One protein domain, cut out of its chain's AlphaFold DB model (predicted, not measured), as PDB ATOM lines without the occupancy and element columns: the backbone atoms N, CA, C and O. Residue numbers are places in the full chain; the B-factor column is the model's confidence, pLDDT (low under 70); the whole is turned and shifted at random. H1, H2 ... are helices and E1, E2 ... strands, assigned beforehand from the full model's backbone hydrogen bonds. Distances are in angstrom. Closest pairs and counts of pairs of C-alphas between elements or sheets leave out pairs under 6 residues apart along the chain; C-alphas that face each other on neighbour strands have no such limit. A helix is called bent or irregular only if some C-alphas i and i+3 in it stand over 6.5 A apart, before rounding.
ATOM      1  N   GLU A 287      31.035 -13.482   9.477       89.12
ATOM      2  CA  GLU A 287      32.244 -12.677   9.322       89.12
ATOM      3  C   GLU A 287      32.512 -11.835  10.576       89.12
ATOM      4  O   GLU A 287      31.607 -11.238  11.157       89.12
ATOM      5  N   PHE A 288      33.782 -11.748  10.964       90.75
ATOM      6  CA  PHE A 288      34.268 -10.931  12.072       90.75
ATOM      7  C   PHE A 288      35.429 -10.059  11.603       90.75
ATOM      8  O   PHE A 288      36.191 -10.432  10.714       90.75
ATOM      9  N   PHE A 289      35.600  -8.906  12.229       91.69
ATOM     10  CA  PHE A 289      36.744  -8.033  12.037       91.69
ATOM     11  C   PHE A 289      37.550  -7.973  13.329       91.69
ATOM     12  O   PHE A 289      37.011  -7.669  14.395       91.69
ATOM     13  N   ALA A 290      38.840  -8.270  13.218       93.06
ATOM     14  CA  ALA A 290      39.812  -8.113  14.285       93.06
ATOM     15  C   ALA A 290      40.678  -6.893  13.979       93.06
ATOM     16  O   ALA A 290      41.505  -6.906  13.070       93.06
ATOM     17  N   GLU A 291      40.458  -5.834  14.742       93.50
ATOM     18  CA  GLU A 291      41.184  -4.572  14.684       93.50
ATOM     19  C   GLU A 291      42.373  -4.627  15.644       93.50
ATOM     20  O   GLU A 291      42.175  -4.865  16.831       93.50
ATOM     21  N   LEU A 292      43.595  -4.439  15.141       92.69
ATOM     22  CA  LEU A 292      44.846  -4.753  15.836       92.69
ATOM     23  C   LEU A 292      45.806  -3.561  15.871       92.69
ATOM     24  O   LEU A 292      46.013  -2.877  14.865       92.69
ATOM     25  N   LEU A 293      46.476  -3.402  17.014       93.44
ATOM     26  CA  LEU A 293      47.760  -2.715  17.126       93.44
ATOM     27  C   LEU A 293      48.860  -3.767  17.295       93.44
ATOM     28  O   LEU A 293      48.922  -4.451  18.325       93.44
ATOM     29  N   LEU A 294      49.726  -3.871  16.290       92.94
ATOM     30  CA  LEU A 294      50.893  -4.743  16.306       92.94
ATOM     31  C   LEU A 294      52.149  -3.930  16.591       92.94
ATOM     32  O   LEU A 294      52.343  -2.855  16.025       92.94
ATOM     33  N   VAL A 295      53.014  -4.465  17.444       91.62
ATOM     34  CA  VAL A 295      54.327  -3.895  17.747       91.62
ATOM     35  C   VAL A 295      55.341  -5.018  17.782       91.62
ATOM     36  O   VAL A 295      55.232  -5.929  18.603       91.62
ATOM     37  N   SER A 296      56.313  -4.961  16.876       88.44
ATOM     38  CA  SER A 296      57.423  -5.912  16.788       88.44
ATOM     39  C   SER A 296      56.982  -7.382  16.784       88.44
ATOM     40  O   SER A 296      57.601  -8.230  17.422       88.44
ATOM     41  N   GLY A 297      55.900  -7.692  16.062       87.69
ATOM     42  CA  GLY A 297      55.364  -9.053  15.970       87.69
ATOM     43  C   GLY A 297      54.546  -9.506  17.184       87.69
ATOM     44  O   GLY A 297      54.260 -10.693  17.317       87.69
ATOM     45  N   GLN A 298      54.142  -8.584  18.061       88.81
ATOM     46  CA  GLN A 298      53.249  -8.851  19.192       88.81
ATOM     47  C   GLN A 298      51.952  -8.048  19.074       88.81
ATOM     48  O   GLN A 298      51.965  -6.883  18.675       88.81
ATOM     49  N   VAL A 299      50.832  -8.653  19.470       90.56
ATOM     50  CA  VAL A 299      49.545  -7.957  19.594       90.56
ATOM     51  C   VAL A 299      49.541  -7.188  20.915       90.56
ATOM     52  O   VAL A 299      49.642  -7.789  21.982       90.56
ATOM     53  N   LYS A 300      49.438  -5.857  20.862       88.06
ATOM     54  CA  LYS A 300      49.378  -5.014  22.073       88.06
ATOM     55  C   LYS A 300      47.957  -4.584  22.419       88.06
ATOM     56  O   LYS A 300      47.602  -4.501  23.592       88.06
ATOM     57  N   ALA A 301      47.133  -4.350  21.404       88.25
ATOM     58  CA  ALA A 301      45.716  -4.076  21.580       88.25
ATOM     59  C   ALA A 301      44.911  -4.695  20.441       88.25
ATOM     60  O   ALA A 301      45.384  -4.787  19.307       88.25
ATOM     61  N   ILE A 302      43.692  -5.116  20.763       89.06
ATOM     62  CA  ILE A 302      42.791  -5.773  19.827       89.06
ATOM     63  C   ILE A 302      41.343  -5.461  20.189       89.06
ATOM     64  O   ILE A 302      40.970  -5.471  21.364       89.06
ATOM     65  N   LYS A 303      40.524  -5.214  19.170       88.44
ATOM     66  CA  LYS A 303      39.069  -5.095  19.275       88.44
ATOM     67  C   LYS A 303      38.434  -6.022  18.252       88.44
ATOM     68  O   LYS A 303      38.847  -6.042  17.095       88.44
ATOM     69  N   ILE A 304      37.462  -6.820  18.686       89.38
ATOM     70  CA  ILE A 304      36.786  -7.792  17.823       89.38
ATOM     71  C   ILE A 304      35.348  -7.340  17.650       89.38
ATOM     72  O   ILE A 304      34.666  -7.051  18.633       89.38
ATOM     73  N   ARG A 305      34.886  -7.296  16.402       86.88
ATOM     74  CA  ARG A 305      33.499  -6.970  16.072       86.88
ATOM     75  C   ARG A 305      32.943  -7.942  15.031       86.88
ATOM     76  O   ARG A 305      33.676  -8.298  14.108       86.88
ATOM     77  N   PRO A 306      31.674  -8.356  15.131       88.12
ATOM     78  CA  PRO A 306      31.006  -9.022  14.021       88.12
ATOM     79  C   PRO A 306      30.851  -8.055  12.836       88.12
ATOM     80  O   PRO A 306      30.846  -6.830  12.999       88.12
ATOM     81  N   ALA A 307      30.785  -8.599  11.622       82.44
ATOM     82  CA  ALA A 307      30.485  -7.832  10.417       82.44
ATOM     83  C   ALA A 307      29.014  -7.413  10.367       82.44
ATOM     84  O   ALA A 307      28.702  -6.291   9.967       82.44
ATOM     85  N   ASP A 308      28.139  -8.310  10.813       73.50
ATOM     86  CA  ASP A 308      26.719  -8.048  10.977       73.50
ATOM     87  C   ASP A 308      26.473  -7.358  12.323       73.50
ATOM     88  O   ASP A 308      27.181  -7.610  13.297       73.50
ATOM     89  N   ASN A 309      25.434  -6.521  12.416       66.06
ATOM     90  CA  ASN A 309      25.020  -5.852  13.663       66.06
ATOM     91  C   ASN A 309      24.405  -6.828  14.697       66.06
ATOM     92  O   ASN A 309      23.487  -6.472  15.438       66.06
ATOM     93  N   GLN A 310      24.870  -8.074  14.727       70.06
ATOM     94  CA  GLN A 310      24.452  -9.065  15.702       70.06
ATOM     95  C   GLN A 310      24.934  -8.675  17.107       70.06
ATOM     96  O   GLN A 310      26.016  -8.097  17.258       70.06
ATOM     97  N   PRO A 311      24.143  -8.985  18.149       67.31
ATOM     98  CA  PRO A 311      24.565  -8.775  19.526       67.31
ATOM     99  C   PRO A 311      25.818  -9.616  19.812       67.31
ATOM    100  O   PRO A 311      25.811 -10.829  19.633       67.31
ATOM    101  N   TRP A 312      26.889  -8.955  20.255       74.62
ATOM    102  CA  TRP A 312      28.203  -9.548  20.516       74.62
ATOM    103  C   TRP A 312      28.648  -9.244  21.941       74.62
ATOM    104  O   TRP A 312      28.527  -8.106  22.400       74.62
ATOM    105  N   GLY A 313      29.204 -10.245  22.620       70.94
ATOM    106  CA  GLY A 313      29.896 -10.061  23.891       70.94
ATOM    107  C   GLY A 313      29.040 -10.215  25.140       70.94
ATOM    108  O   GLY A 313      29.418  -9.746  26.213       70.94
ATOM    109  N   HIS A 314      27.896 -10.882  25.008       71.31
ATOM    110  CA  HIS A 314      26.994 -11.164  26.124       71.31
ATOM    111  C   HIS A 314      27.066 -12.629  26.577       71.31
ATOM    112  O   HIS A 314      26.677 -12.935  27.704       71.31
ATOM    113  N   SER A 315      27.580 -13.531  25.732       78.19
ATOM    114  CA  SER A 315      27.660 -14.968  26.009       78.19
ATOM    115  C   SER A 315      29.069 -15.421  26.408       78.19
ATOM    116  O   SER A 315      30.078 -14.877  25.961       78.19
ATOM    117  N   ARG A 316      29.157 -16.503  27.197       76.62
ATOM    118  CA  ARG A 316      30.435 -17.198  27.467       76.62
ATOM    119  C   ARG A 316      31.028 -17.831  26.205       76.62
ATOM    120  O   ARG A 316      32.239 -18.026  26.137       76.62
ATOM    121  N   LEU A 317      30.189 -18.146  25.217       79.31
ATOM    122  CA  LEU A 317      30.639 -18.620  23.906       79.31
ATOM    123  C   LEU A 317      31.397 -17.516  23.156       79.31
ATOM    124  O   LEU A 317      32.462 -17.792  22.607       79.31
ATOM    125  N   ASP A 318      30.930 -16.266  23.242       81.81
ATOM    126  CA  ASP A 318      31.608 -15.100  22.656       81.81
ATOM    127  C   ASP A 318      32.986 -14.885  23.297       81.81
ATOM    128  O   ASP A 318      33.957 -14.583  22.607       81.81
ATOM    129  N   GLU A 319      33.102 -15.102  24.615       81.06
ATOM    130  CA  GLU A 319      34.386 -15.058  25.329       81.06
ATOM    131  C   GLU A 319      35.350 -16.150  24.844       81.06
ATOM    132  O   GLU A 319      36.533 -15.882  24.608       81.06
ATOM    133  N   GLY A 320      34.846 -17.370  24.638       82.12
ATOM    134  CA  GLY A 320      35.618 -18.473  24.068       82.12
ATOM    135  C   GLY A 320      36.082 -18.193  22.636       82.12
ATOM    136  O   GLY A 320      37.252 -18.419  22.309       82.12
ATOM    137  N   LEU A 321      35.199 -17.648  21.797       86.50
ATOM    138  CA  LEU A 321      35.517 -17.266  20.425       86.50
ATOM    139  C   LEU A 321      36.528 -16.118  20.376       86.50
ATOM    140  O   LEU A 321      37.510 -16.198  19.638       86.50
ATOM    141  N   ALA A 322      36.343 -15.079  21.188       86.38
ATOM    142  CA  ALA A 322      37.302 -13.991  21.297       86.38
ATOM    143  C   ALA A 322      38.683 -14.532  21.682       86.38
ATOM    144  O   ALA A 322      39.666 -14.219  21.017       86.38
ATOM    145  N   LEU A 323      38.775 -15.429  22.669       85.94
ATOM    146  CA  LEU A 323      40.045 -16.057  23.038       85.94
ATOM    147  C   LEU A 323      40.668 -16.858  21.876       85.94
ATOM    148  O   LEU A 323      41.886 -16.824  21.688       85.94
ATOM    149  N   ALA A 324      39.858 -17.571  21.088       87.88
ATOM    150  CA  ALA A 324      40.328 -18.291  19.904       87.88
ATOM    151  C   ALA A 324      40.875 -17.334  18.830       87.88
ATOM    152  O   ALA A 324      41.954 -17.581  18.282       87.88
ATOM    153  N   ILE A 325      40.180 -16.218  18.588       90.81
ATOM    154  CA  ILE A 325      40.620 -15.158  17.677       90.81
ATOM    155  C   ILE A 325      41.929 -14.544  18.178       90.81
ATOM    156  O   ILE A 325      42.889 -14.502  17.419       90.81
ATOM    157  N   HIS A 326      42.026 -14.161  19.454       89.12
ATOM    158  CA  HIS A 326      43.260 -13.635  20.058       89.12
ATOM    159  C   HIS A 326      44.453 -14.566  19.827       89.12
ATOM    160  O   HIS A 326      45.479 -14.137  19.312       89.12
ATOM    161  N   ARG A 327      44.298 -15.870  20.095       89.19
ATOM    162  CA  ARG A 327      45.353 -16.870  19.841       89.19
ATOM    163  C   ARG A 327      45.734 -16.968  18.364       89.19
ATOM    164  O   ARG A 327      46.885 -17.256  18.038       89.19
ATOM    165  N   LEU A 328      44.781 -16.796  17.449       92.25
ATOM    166  CA  LEU A 328      45.084 -16.737  16.023       92.25
ATOM    167  C   LEU A 328      45.872 -15.466  15.677       92.25
ATOM    168  O   LEU A 328      46.850 -15.567  14.940       92.25
ATOM    169  N   MET A 329      45.480 -14.313  16.218       92.75
ATOM    170  CA  MET A 329      46.144 -13.029  15.974       92.75
ATOM    171  C   MET A 329      47.557 -12.991  16.568       92.75
ATOM    172  O   MET A 329      48.473 -12.526  15.897       92.75
ATOM    173  N   ASP A 330      47.777 -13.585  17.743       91.25
ATOM    174  CA  ASP A 330      49.112 -13.773  18.328       91.25
ATOM    175  C   ASP A 330      50.014 -14.593  17.399       91.25
ATOM    176  O   ASP A 330      51.152 -14.218  17.121       91.25
ATOM    177  N   ARG A 331      49.497 -15.707  16.859       91.75
ATOM    178  CA  ARG A 331      50.240 -16.529  15.890       91.75
ATOM    179  C   ARG A 331      50.499 -15.781  14.585       91.75
ATOM    180  O   ARG A 331      51.561 -15.971  13.999       91.75
ATOM    181  N   PHE A 332      49.547 -14.973  14.121       93.81
ATOM    182  CA  PHE A 332      49.715 -14.125  12.941       93.81
ATOM    183  C   PHE A 332      50.850 -13.117  13.160       93.81
ATOM    184  O   PHE A 332      51.796 -13.086  12.374       93.81
ATOM    185  N   ALA A 333      50.809 -12.371  14.267       92.19
ATOM    186  CA  ALA A 333      51.813 -11.371  14.612       92.19
ATOM    187  C   ALA A 333      53.205 -12.001  14.783       92.19
ATOM    188  O   ALA A 333      54.169 -11.546  14.166       92.19
ATOM    189  N   PHE A 334      53.288 -13.117  15.515       90.62
ATOM    190  CA  PHE A 334      54.541 -13.834  15.749       90.62
ATOM    191  C   PHE A 334      55.193 -14.307  14.442       90.62
ATOM    192  O   PHE A 334      56.394 -14.139  14.239       90.62
ATOM    193  N   LYS A 335      54.401 -14.857  13.511       90.75
ATOM    194  CA  LYS A 335      54.896 -15.319  12.201       90.75
ATOM    195  C   LYS A 335      55.268 -14.180  11.246       90.75
ATOM    196  O   LYS A 335      56.068 -14.403  10.326       90.75
ATOM    197  N   GLY A 336      54.702 -12.991  11.466       85.75
ATOM    198  CA  GLY A 336      55.086 -11.749  10.797       85.75
ATOM    199  C   GLY A 336      56.456 -11.223  11.219       85.75
ATOM    200  O   GLY A 336      57.114 -10.552  10.429       85.75
ATOM    201  N   GLY A 337      56.929 -11.605  12.406       87.38
ATOM    202  CA  GLY A 337      58.249 -11.251  12.913       87.38
ATOM    203  C   GLY A 337      58.352  -9.804  13.405       87.38
ATOM    204  O   GLY A 337      57.378  -9.058  13.454       87.38
ATOM    205  N   HIS A 338      59.570  -9.394  13.762       87.56
ATOM    206  CA  HIS A 338      59.843  -8.116  14.432       87.56
ATOM    207  C   HIS A 338      59.598  -6.867  13.566       87.56
ATOM    208  O   HIS A 338      59.489  -5.770  14.107       87.56
ATOM    209  N   ARG A 339      59.497  -7.012  12.237       86.44
ATOM    210  CA  ARG A 339      59.163  -5.912  11.311       86.44
ATOM    211  C   ARG A 339      57.666  -5.571  11.299       86.44
ATOM    212  O   ARG A 339      57.266  -4.543  10.762       86.44
ATOM    213  N   MET A 340      56.833  -6.422  11.901       88.81
ATOM    214  CA  MET A 340      55.383  -6.254  11.948       88.81
ATOM    215  C   MET A 340      54.984  -5.266  13.055       88.81
ATOM    216  O   MET A 340      54.642  -5.665  14.172       88.81
ATOM    217  N   THR A 341      55.034  -3.975  12.733       92.50
ATOM    218  CA  THR A 341      54.582  -2.879  13.601       92.50
ATOM    219  C   THR A 341      53.592  -2.012  12.840       92.50
ATOM    220  O   THR A 341      53.887  -1.596  11.728       92.50
ATOM    221  N   GLY A 342      52.429  -1.726  13.420       92.50
ATOM    222  CA  GLY A 342      51.425  -0.863  12.808       92.50
ATOM    223  C   GLY A 342      49.990  -1.295  13.082       92.50
ATOM    224  O   GLY A 342      49.705  -2.173  13.902       92.50
ATOM    225  N   HIS A 343      49.084  -0.642  12.366       93.88
ATOM    226  CA  HIS A 343      47.641  -0.821  12.459       93.88
ATOM    227  C   HIS A 343      47.129  -1.734  11.355       93.88
ATOM    228  O   HIS A 343      47.335  -1.460  10.171       93.88
ATOM    229  N   LEU A 344      46.434  -2.799  11.749       94.06
ATOM    230  CA  LEU A 344      45.862  -3.775  10.829       94.06
ATOM    231  C   LEU A 344      44.449  -4.154  11.241       94.06
ATOM    232  O   LEU A 344      44.152  -4.305  12.422       94.06
ATOM    233  N   CYS A 345      43.586  -4.368  10.257       94.25
ATOM    234  CA  CYS A 345      42.270  -4.946  10.457       94.25
ATOM    235  C   CYS A 345      42.165  -6.221   9.621       94.25
ATOM    236  O   CYS A 345      42.236  -6.193   8.391       94.25
ATOM    237  N   LEU A 346      42.029  -7.359  10.296       94.50
ATOM    238  CA  LEU A 346      41.885  -8.658   9.656       94.50
ATOM    239  C   LEU A 346      40.411  -9.036   9.582       94.50
ATOM    240  O   LEU A 346      39.704  -9.046  10.590       94.50
ATOM    241  N   ARG A 347      39.959  -9.388   8.378       93.06
ATOM    242  CA  ARG A 347      38.642  -9.987   8.165       93.06
ATOM    243  C   ARG A 347      38.755 -11.486   8.387       93.06
ATOM    244  O   ARG A 347      39.557 -12.156   7.737       93.06
ATOM    245  N   LEU A 348      37.943 -12.007   9.290       92.81
ATOM    246  CA  LEU A 348      37.924 -13.393   9.726       92.81
ATOM    247  C   LEU A 348      36.586 -14.032   9.357       92.81
ATOM    248  O   LEU A 348      35.542 -13.393   9.444       92.81
ATOM    249  N   MET A 349      36.622 -15.304   8.980       90.06
ATOM    250  CA  MET A 349      35.443 -16.148   8.826       90.06
ATOM    251  C   MET A 349      35.481 -17.258   9.862       90.06
ATOM    252  O   MET A 349      36.462 -18.000   9.949       90.06
ATOM    253  N   VAL A 350      34.427 -17.337  10.669       88.50
ATOM    254  CA  VAL A 350      34.355 -18.256  11.806       88.50
ATOM    255  C   VAL A 350      33.361 -19.360  11.501       88.50
ATOM    256  O   VAL A 350      32.170 -19.109  11.333       88.50
ATOM    257  N   ASP A 351      33.855 -20.590  11.427       85.12
ATOM    258  CA  ASP A 351      33.004 -21.763  11.277       85.12
ATOM    259  C   ASP A 351      32.756 -22.449  12.624       85.12
ATOM    260  O   ASP A 351      33.594 -22.379  13.529       85.12
ATOM    261  N   GLU A 352      31.605 -23.105  12.738       81.56
ATOM    262  CA  GLU A 352      31.223 -23.919  13.895       81.56
ATOM    263  C   GLU A 352      31.270 -25.398  13.514       81.56
ATOM    264  O   GLU A 352      30.424 -25.904  12.766       81.56
ATOM    265  N   GLU A 353      32.265 -26.097  14.053       78.94
ATOM    266  CA  GLU A 353      32.349 -27.548  13.980       78.94
ATOM    267  C   GLU A 353      31.723 -28.141  15.244       78.94
ATOM    268  O   GLU A 353      32.147 -27.855  16.366       78.94
ATOM    269  N   PHE A 354      30.686 -28.954  15.051       75.12
ATOM    270  CA  PHE A 354      30.010 -29.679  16.120       75.12
ATOM    271  C   PHE A 354      30.614 -31.077  16.211       75.12
ATOM    272  O   PHE A 354      30.478 -31.874  15.282       75.12
ATOM    273  N   ASP A 355      31.277 -31.360  17.323       72.56
ATOM    274  CA  ASP A 355      31.653 -32.707  17.732       72.56
ATOM    275  C   ASP A 355      30.617 -33.227  18.742       72.56
ATOM    276  O   ASP A 355      29.866 -32.444  19.325       72.56
ATOM    277  N   ALA A 356      30.577 -34.539  18.987       76.12
ATOM    278  CA  ALA A 356      29.521 -35.179  19.784       76.12
ATOM    279  C   ALA A 356      29.293 -34.518  21.162       76.12
ATOM    280  O   ALA A 356      28.161 -34.469  21.636       76.12
ATOM    281  N   ASN A 357      30.356 -33.968  21.767       77.06
ATOM    282  CA  ASN A 357      30.330 -33.338  23.091       77.06
ATOM    283  C   ASN A 357      30.926 -31.916  23.136       77.06
ATOM    284  O   ASN A 357      31.010 -31.333  24.218       77.06
ATOM    285  N   ASN A 358      31.402 -31.356  22.018       76.00
ATOM    286  CA  ASN A 358      32.035 -30.033  22.011       76.00
ATOM    287  C   ASN A 358      31.675 -29.228  20.756       76.00
ATOM    288  O   ASN A 358      31.448 -29.779  19.684       76.00
ATOM    289  N   VAL A 359      31.626 -27.904  20.904       74.25
ATOM    290  CA  VAL A 359      31.543 -26.974  19.773       74.25
ATOM    291  C   VAL A 359      32.907 -26.328  19.623       74.25
ATOM    292  O   VAL A 359      33.415 -25.705  20.562       74.25
ATOM    293  N   ARG A 360      33.517 -26.487  18.451       79.00
ATOM    294  CA  ARG A 360      34.818 -25.913  18.130       79.00
ATOM    295  C   ARG A 360      34.658 -24.807  17.097       79.00
ATOM    296  O   ARG A 360      34.214 -25.037  15.977       79.00
ATOM    297  N   TYR A 361      35.115 -23.614  17.462       83.38
ATOM    298  CA  TYR A 361      35.224 -22.496  16.532       83.38
ATOM    299  C   TYR A 361      36.494 -22.618  15.688       83.38
ATOM    300  O   TYR A 361      37.607 -22.644  16.228       83.38
ATOM    301  N   VAL A 362      36.338 -22.656  14.366       84.62
ATOM    302  CA  VAL A 362      37.457 -22.660  13.417       84.62
ATOM    303  C   VAL A 362      37.507 -21.328  12.678       84.62
ATOM    304  O   VAL A 362      36.714 -21.030  11.788       84.62
ATOM    305  N   THR A 363      38.476 -20.507  13.066       89.31
ATOM    306  CA  THR A 363      38.701 -19.162  12.528       89.31
ATOM    307  C   THR A 363      39.643 -19.210  11.323       89.31
ATOM    308  O   THR A 363      40.791 -19.645  11.459       89.31
ATOM    309  N   HIS A 364      39.195 -18.706  10.176       90.69
ATOM    310  CA  HIS A 364      39.979 -18.566   8.945       90.69
ATOM    311  C   HIS A 364      40.164 -17.085   8.595       90.69
ATOM    312  O   HIS A 364      39.263 -16.278   8.813       90.69
ATOM    313  N   ILE A 365      41.315 -16.716   8.035       93.19
ATOM    314  CA  ILE A 365      41.602 -15.341   7.609       93.19
ATOM    315  C   ILE A 365      41.127 -15.156   6.162       93.19
ATOM    316  O   ILE A 365      41.509 -15.912   5.270       93.19
ATOM    317  N   ALA A 366      40.278 -14.153   5.946       87.50
ATOM    318  CA  ALA A 366      39.593 -13.865   4.686       87.50
ATOM    319  C   ALA A 366      40.142 -12.634   3.944       87.50
ATOM    320  O   ALA A 366      39.759 -12.383   2.802       87.50
ATOM    321  N   GLY A 367      40.927 -11.793   4.615       89.12
ATOM    322  CA  GLY A 367      41.485 -10.574   4.034       89.12
ATOM    323  C   GLY A 367      42.067  -9.639   5.088       89.12
ATOM    324  O   GLY A 367      41.888  -9.854   6.288       89.12
ATOM    325  N   CYS A 368      42.745  -8.597   4.621       91.50
ATOM    326  CA  CYS A 368      43.405  -7.602   5.451       91.50
ATOM    327  C   CYS A 368      43.133  -6.203   4.899       91.50
ATOM    328  O   CYS A 368      43.157  -5.994   3.690       91.50
ATOM    329  N   THR A 369      42.895  -5.244   5.785       90.75
ATOM    330  CA  THR A 369      42.931  -3.815   5.482       90.75
ATOM    331  C   THR A 369      43.932  -3.141   6.410       90.75
ATOM    332  O   THR A 369      44.092  -3.519   7.571       90.75
ATOM    333  N   GLN A 370      44.671  -2.179   5.868       90.19
ATOM    334  CA  GLN A 370      45.842  -1.603   6.520       90.19
ATOM    335  C   GLN A 370      45.604  -0.145   6.902       90.19
ATOM    336  O   GLN A 370      44.785   0.544   6.288       90.19
ATOM    337  N   GLY A 371      46.370   0.328   7.883       85.75
ATOM    338  CA  GLY A 371      46.361   1.720   8.316       85.75
ATOM    339  C   GLY A 371      45.285   2.016   9.354       85.75
ATOM    340  O   GLY A 371      44.362   1.242   9.596       85.75
ATOM    341  N   THR A 372      45.397   3.173   9.989       81.56
ATOM    342  CA  THR A 372      44.544   3.603  11.108       81.56
ATOM    343  C   THR A 372      43.074   3.764  10.748       81.56
ATOM    344  O   THR A 372      42.214   3.481  11.580       81.56
ATOM    345  N   THR A 373      42.765   4.122   9.498       83.38
ATOM    346  CA  THR A 373      41.377   4.181   9.011       83.38
ATOM    347  C   THR A 373      40.683   2.816   9.127       83.38
ATOM    348  O   THR A 373      39.490   2.753   9.422       83.38
ATOM    349  N   ALA A 374      41.426   1.715   8.962       83.38
ATOM    350  CA  ALA A 374      40.898   0.359   9.094       83.38
ATOM    351  C   ALA A 374      40.606  -0.040  10.552       83.38
ATOM    352  O   ALA A 374      39.800  -0.938  10.795       83.38
ATOM    353  N   VAL A 375      41.242   0.638  11.511       86.06
ATOM    354  CA  VAL A 375      41.224   0.327  12.951       86.06
ATOM    355  C   VAL A 375      40.488   1.413  13.744       86.06
ATOM    356  O   VAL A 375      40.767   1.688  14.912       86.06
ATOM    357  N   ARG A 376      39.540   2.073  13.073       86.50
ATOM    358  CA  ARG A 376      38.784   3.212  13.590       86.50
ATOM    359  C   ARG A 376      38.126   2.914  14.936       86.50
ATOM    360  O   ARG A 376      38.157   3.769  15.815       86.50
ATOM    361  N   HIS A 377      37.534   1.735  15.119       84.81
ATOM    362  CA  HIS A 377      36.781   1.431  16.335       84.81
ATOM    363  C   HIS A 377      37.686   1.158  17.536       84.81
ATOM    364  O   HIS A 377      37.262   1.390  18.672       84.81
ATOM    365  N   LEU A 378      38.911   0.675  17.307       86.38
ATOM    366  CA  LEU A 378      39.947   0.588  18.337       86.38
ATOM    367  C   LEU A 378      40.420   1.980  18.781       86.38
ATOM    368  O   LEU A 378      40.683   2.188  19.962       86.38
ATOM    369  N   LEU A 379      40.521   2.928  17.843       85.94
ATOM    370  CA  LEU A 379      41.068   4.265  18.094       85.94
ATOM    371  C   LEU A 379      40.031   5.292  18.578       85.94
ATOM    372  O   LEU A 379      40.406   6.262  19.229       85.94
ATOM    373  N   GLU A 380      38.741   5.107  18.283       81.19
ATOM    374  CA  GLU A 380      37.661   5.985  18.770       81.19
ATOM    375  C   GLU A 380      37.503   5.934  20.300       81.19
ATOM    376  O   GLU A 380      37.160   6.941  20.919       81.19
ATOM    377  N   GLU A 381      37.783   4.782  20.913       74.56
ATOM    378  CA  GLU A 381      37.734   4.568  22.364       74.56
ATOM    379  C   GLU A 381      39.073   3.984  22.843       74.56
ATOM    380  O   GLU A 381      39.162   2.793  23.151       74.56
ATOM    381  N   PRO A 382      40.141   4.803  22.877       76.38
ATOM    382  CA  PRO A 382      41.480   4.316  23.169       76.38
ATOM    383  C   PRO A 382      41.562   3.825  24.619       76.38
ATOM    384  O   PRO A 382      41.399   4.601  25.566       76.38
ATOM    385  N   SER A 383      41.834   2.531  24.799       75.88
ATOM    386  CA  SER A 383      42.076   1.939  26.116       75.88
ATOM    387  C   SER A 383      43.469   2.315  26.645       75.88
ATOM    388  O   SER A 383      44.379   2.563  25.854       75.88
ATOM    389  N   PRO A 384      43.703   2.297  27.970       76.25
ATOM    390  CA  PRO A 384      45.048   2.489  28.527       76.25
ATOM    391  C   PRO A 384      46.075   1.499  27.951       76.25
ATOM    392  O   PRO A 384      47.181   1.888  27.598       76.25
ATOM    393  N   SER A 385      45.659   0.249  27.713       78.56
ATOM    394  CA  SER A 385      46.507  -0.781  27.100       78.56
ATOM    395  C   SER A 385      46.963  -0.444  25.676       78.56
ATOM    396  O   SER A 385      48.007  -0.919  25.235       78.56
ATOM    397  N   LEU A 386      46.193   0.363  24.938       87.44
ATOM    398  CA  LEU A 386      46.586   0.845  23.615       87.44
ATOM    399  C   LEU A 386      47.779   1.806  23.722       87.44
ATOM    400  O   LEU A 386      48.687   1.751  22.895       87.44
ATOM    401  N   ILE A 387      47.795   2.657  24.751       87.31
ATOM    402  CA  ILE A 387      48.877   3.618  24.999       87.31
ATOM    403  C   ILE A 387      50.153   2.893  25.396       87.31
ATOM    404  O   ILE A 387      51.196   3.144  24.794       87.31
ATOM    405  N   ASP A 388      50.053   1.944  26.326       86.00
ATOM    406  CA  ASP A 388      51.179   1.081  26.694       86.00
ATOM    407  C   ASP A 388      51.719   0.345  25.461       86.00
ATOM    408  O   ASP A 388      52.929   0.236  25.267       86.00
ATOM    409  N   GLY A 389      50.820  -0.080  24.565       86.94
ATOM    410  CA  GLY A 389      51.167  -0.656  23.272       86.94
ATOM    411  C   GLY A 389      52.009   0.265  22.394       86.94
ATOM    412  O   GLY A 389      53.036  -0.167  21.883       86.94
ATOM    413  N   TYR A 390      51.628   1.535  22.239       91.44
ATOM    414  CA  TYR A 390      52.428   2.501  21.477       91.44
ATOM    415  C   TYR A 390      53.797   2.756  22.110       91.44
ATOM    416  O   TYR A 390      54.803   2.816  21.405       91.44
ATOM    417  N   LEU A 391      53.849   2.876  23.439       90.50
ATOM    418  CA  LEU A 391      55.096   3.097  24.172       90.50
ATOM    419  C   LEU A 391      56.025   1.881  24.117       90.50
ATOM    420  O   LEU A 391      57.245   2.058  24.124       90.50
ATOM    421  N   ALA A 392      55.473   0.672  23.976       89.00
ATOM    422  CA  ALA A 392      56.246  -0.560  23.858       89.00
ATOM    423  C   ALA A 392      57.189  -0.573  22.641       89.00
ATOM    424  O   ALA A 392      58.156  -1.328  22.628       89.00
ATOM    425  N   VAL A 393      56.962   0.281  21.636       89.50
ATOM    426  CA  VAL A 393      57.876   0.430  20.490       89.50
ATOM    427  C   VAL A 393      59.231   1.016  20.899       89.50
ATOM    428  O   VAL A 393      60.242   0.768  20.241       89.50
ATOM    429  N   LEU A 394      59.275   1.783  21.990       87.38
ATOM    430  CA  LEU A 394      60.510   2.362  22.517       87.38
ATOM    431  C   LEU A 394      61.292   1.378  23.397       87.38
ATOM    432  O   LEU A 394      62.495   1.550  23.583       87.38
ATOM    433  N   SER A 395      60.631   0.356  23.947       81.31
ATOM    434  CA  SER A 395      61.259  -0.668  24.783       81.31
ATOM    435  C   SER A 395      61.739  -1.845  23.936       81.31
ATOM    436  O   SER A 395      60.949  -2.503  23.269       81.31
ATOM    437  N   SER A 396      63.037  -2.149  23.984       55.88
ATOM    438  CA  SER A 396      63.649  -3.254  23.225       55.88
ATOM    439  C   SER A 396      63.544  -4.630  23.901       55.88
ATOM    440  O   SER A 396      64.126  -5.591  23.406       55.88
ATOM    441  N   LEU A 405      48.533 -15.604  30.494       55.97
ATOM    442  CA  LEU A 405      47.179 -16.136  30.275       55.97
ATOM    443  C   LEU A 405      46.070 -15.273  30.900       55.97
ATOM    444  O   LEU A 405      45.052 -15.031  30.251       55.97
ATOM    445  N   ASP A 406      46.248 -14.795  32.133       59.19
ATOM    446  CA  ASP A 406      45.239 -13.960  32.797       59.19
ATOM    447  C   ASP A 406      45.228 -12.534  32.239       59.19
ATOM    448  O   ASP A 406      44.155 -11.962  32.039       59.19
ATOM    449  N   ARG A 407      46.397 -12.005  31.847       65.62
ATOM    450  CA  ARG A 407      46.493 -10.772  31.054       65.62
ATOM    451  C   ARG A 407      45.752 -10.916  29.722       65.62
ATOM    452  O   ARG A 407      44.952 -10.047  29.382       65.62
ATOM    453  N   LYS A 408      45.931 -12.040  29.015       63.50
ATOM    454  CA  LYS A 408      45.211 -12.350  27.768       63.50
ATOM    455  C   LYS A 408      43.711 -12.518  27.974       63.50
ATOM    456  O   LYS A 408      42.940 -12.042  27.152       63.50
ATOM    457  N   ARG A 409      43.260 -13.126  29.077       59.16
ATOM    458  CA  ARG A 409      41.828 -13.187  29.426       59.16
ATOM    459  C   ARG A 409      41.251 -11.804  29.706       59.16
ATOM    460  O   ARG A 409      40.151 -11.507  29.247       59.16
ATOM    461  N   MET A 410      41.981 -10.943  30.417       63.41
ATOM    462  CA  MET A 410      41.560  -9.559  30.649       63.41
ATOM    463  C   MET A 410      41.515  -8.747  29.349       63.41
ATOM    464  O   MET A 410      40.541  -8.036  29.115       63.41
ATOM    465  N   GLN A 411      42.506  -8.903  28.467       63.72
ATOM    466  CA  GLN A 411      42.508  -8.284  27.137       63.72
ATOM    467  C   GLN A 411      41.394  -8.834  26.239       63.72
ATOM    468  O   GLN A 411      40.749  -8.060  25.537       63.72
ATOM    469  N   ALA A 412      41.107 -10.137  26.296       58.22
ATOM    470  CA  ALA A 412      39.983 -10.743  25.591       58.22
ATOM    471  C   ALA A 412      38.657 -10.143  26.068       58.22
ATOM    472  O   ALA A 412      37.889  -9.644  25.251       58.22
ATOM    473  N   ARG A 413      38.432 -10.051  27.381       61.16
ATOM    474  CA  ARG A 413      37.251  -9.380  27.950       61.16
ATOM    475  C   ARG A 413      37.147  -7.910  27.550       61.16
ATOM    476  O   ARG A 413      36.063  -7.456  27.202       61.16
ATOM    477  N   ALA A 414      38.262  -7.182  27.541       61.16
ATOM    478  CA  ALA A 414      38.293  -5.788  27.101       61.16
ATOM    479  C   ALA A 414      37.986  -5.644  25.597       61.16
ATOM    480  O   ALA A 414      37.293  -4.712  25.196       61.16
ATOM    481  N   SER A 415      38.442  -6.591  24.770       59.91
ATOM    482  CA  SER A 415      38.208  -6.602  23.318       59.91
ATOM    483  C   SER A 415      36.769  -6.938  22.917       59.91
ATOM    484  O   SER A 415      36.364  -6.626  21.798       59.91
ATOM    485  N   ILE A 416      36.020  -7.570  23.828       59.28
ATOM    486  CA  ILE A 416      34.622  -7.981  23.657       59.28
ATOM    487  C   ILE A 416      33.653  -6.822  23.925       59.28
ATOM    488  O   ILE A 416      32.470  -6.958  23.630       59.28
ATOM    489  N   SER A 417      34.122  -5.681  24.452       54.97
ATOM    490  CA  SER A 417      33.246  -4.577  24.854       54.97
ATOM    491  C   SER A 417      32.252  -4.217  23.750       54.97
ATOM    492  O   SER A 417      32.613  -3.631  22.725       54.97
TER     493      SER A 417
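Overview. This is residues 287 to 396 and 405 to 417 of the 683 residues of an uncharacterized protein of Aspergillus flavus (strain ATCC 200026 / FGSC A1120 / IAM 13836 / NRRL 3357 / JCM 12722 / SRRC 167) (UniProt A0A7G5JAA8). A strongly twisted sheet of four strands curls round one long helix, H1, while two short helices, H2 and H3, cover its other face. H4 packs on H1 and edge strand E2, and the turn of the long hairpin E3 and E4 makes one end of the long axis. The printed part has 123 residues, with four named helices and four named strands in the order E1 E2 H1 E3 E4 H2 H3 H4; the sheet, E2 E1 E3 E4, is antiparallel and the class mixed. The whole is compact, with a radius of gyration of the C-alphas of 14.2 A, but elongated, spanning 48 by 29 by 28 A.

Along the chain. E1, residues 287 to 295, 25.2 A, begins at C-alpha 287 (32.244, -12.677, 9.322). E2, 298 to 306, 22.8 A, bends by 67 degrees at 301. E3 is 342 to 355, 37.8 A; E4, 358 to 370, 35.2 A, bends by 55 degrees at 367. H1 is 316 to 336, 30.3 A; H2 372 to 380; H3 384 to 391; H4 405 to 415, ending at (38.208, -6.602, 23.318).

Arrangement. Across the neighbour strands E1 and E2, a hairpin, N 291 and O 303 are within hydrogen-bond range at 2.9 A; across E1 and E3, N 290 and O 346 are within range at 2.9 A; and across E3 and E4, also a hairpin, N 351 and O 362 are within range at 2.9 A. E2, H1 and E3 form a split strand-helix-strand unit, with E1 between its strands and a left-handed crossover. Three layers, helices on both faces of the sheet, have H1 on one face and H2 and H3 on the other; C-alphas Gln 298 and Ala 333 are the closest of E2 and H1, 5.4 A, Glu 291 and Val 375 of E1 and H2, 5.2 A, and Lys 300 and Gly 389 of E2 and H3, 4.9 A. H4 is on the sheet over none of its strands and touches residues 319 to 326 of H1 alone, closest C-alphas Leu 323 and Ala 412, 5.9 A, about perpendicular at 73 degrees, only just. Every O i to N i+4 pair is within hydrogen-bond range in H1, H3 and H4, and 3 of 5 in H2, which is irregular: C-alphas 374 and 377 are 8.4 A apart.

Size, cuts and confidence. The farthest C-alphas, Ala 356 and Leu 394, are 48.8 A apart. Residues 397 to 404 are not printed, a gap of 22.1 A between C-alphas 396 and 405; of the links printed whole, none is long. The model's pLDDT is under 70 at residues 309, 311, 396 and 405 to 417.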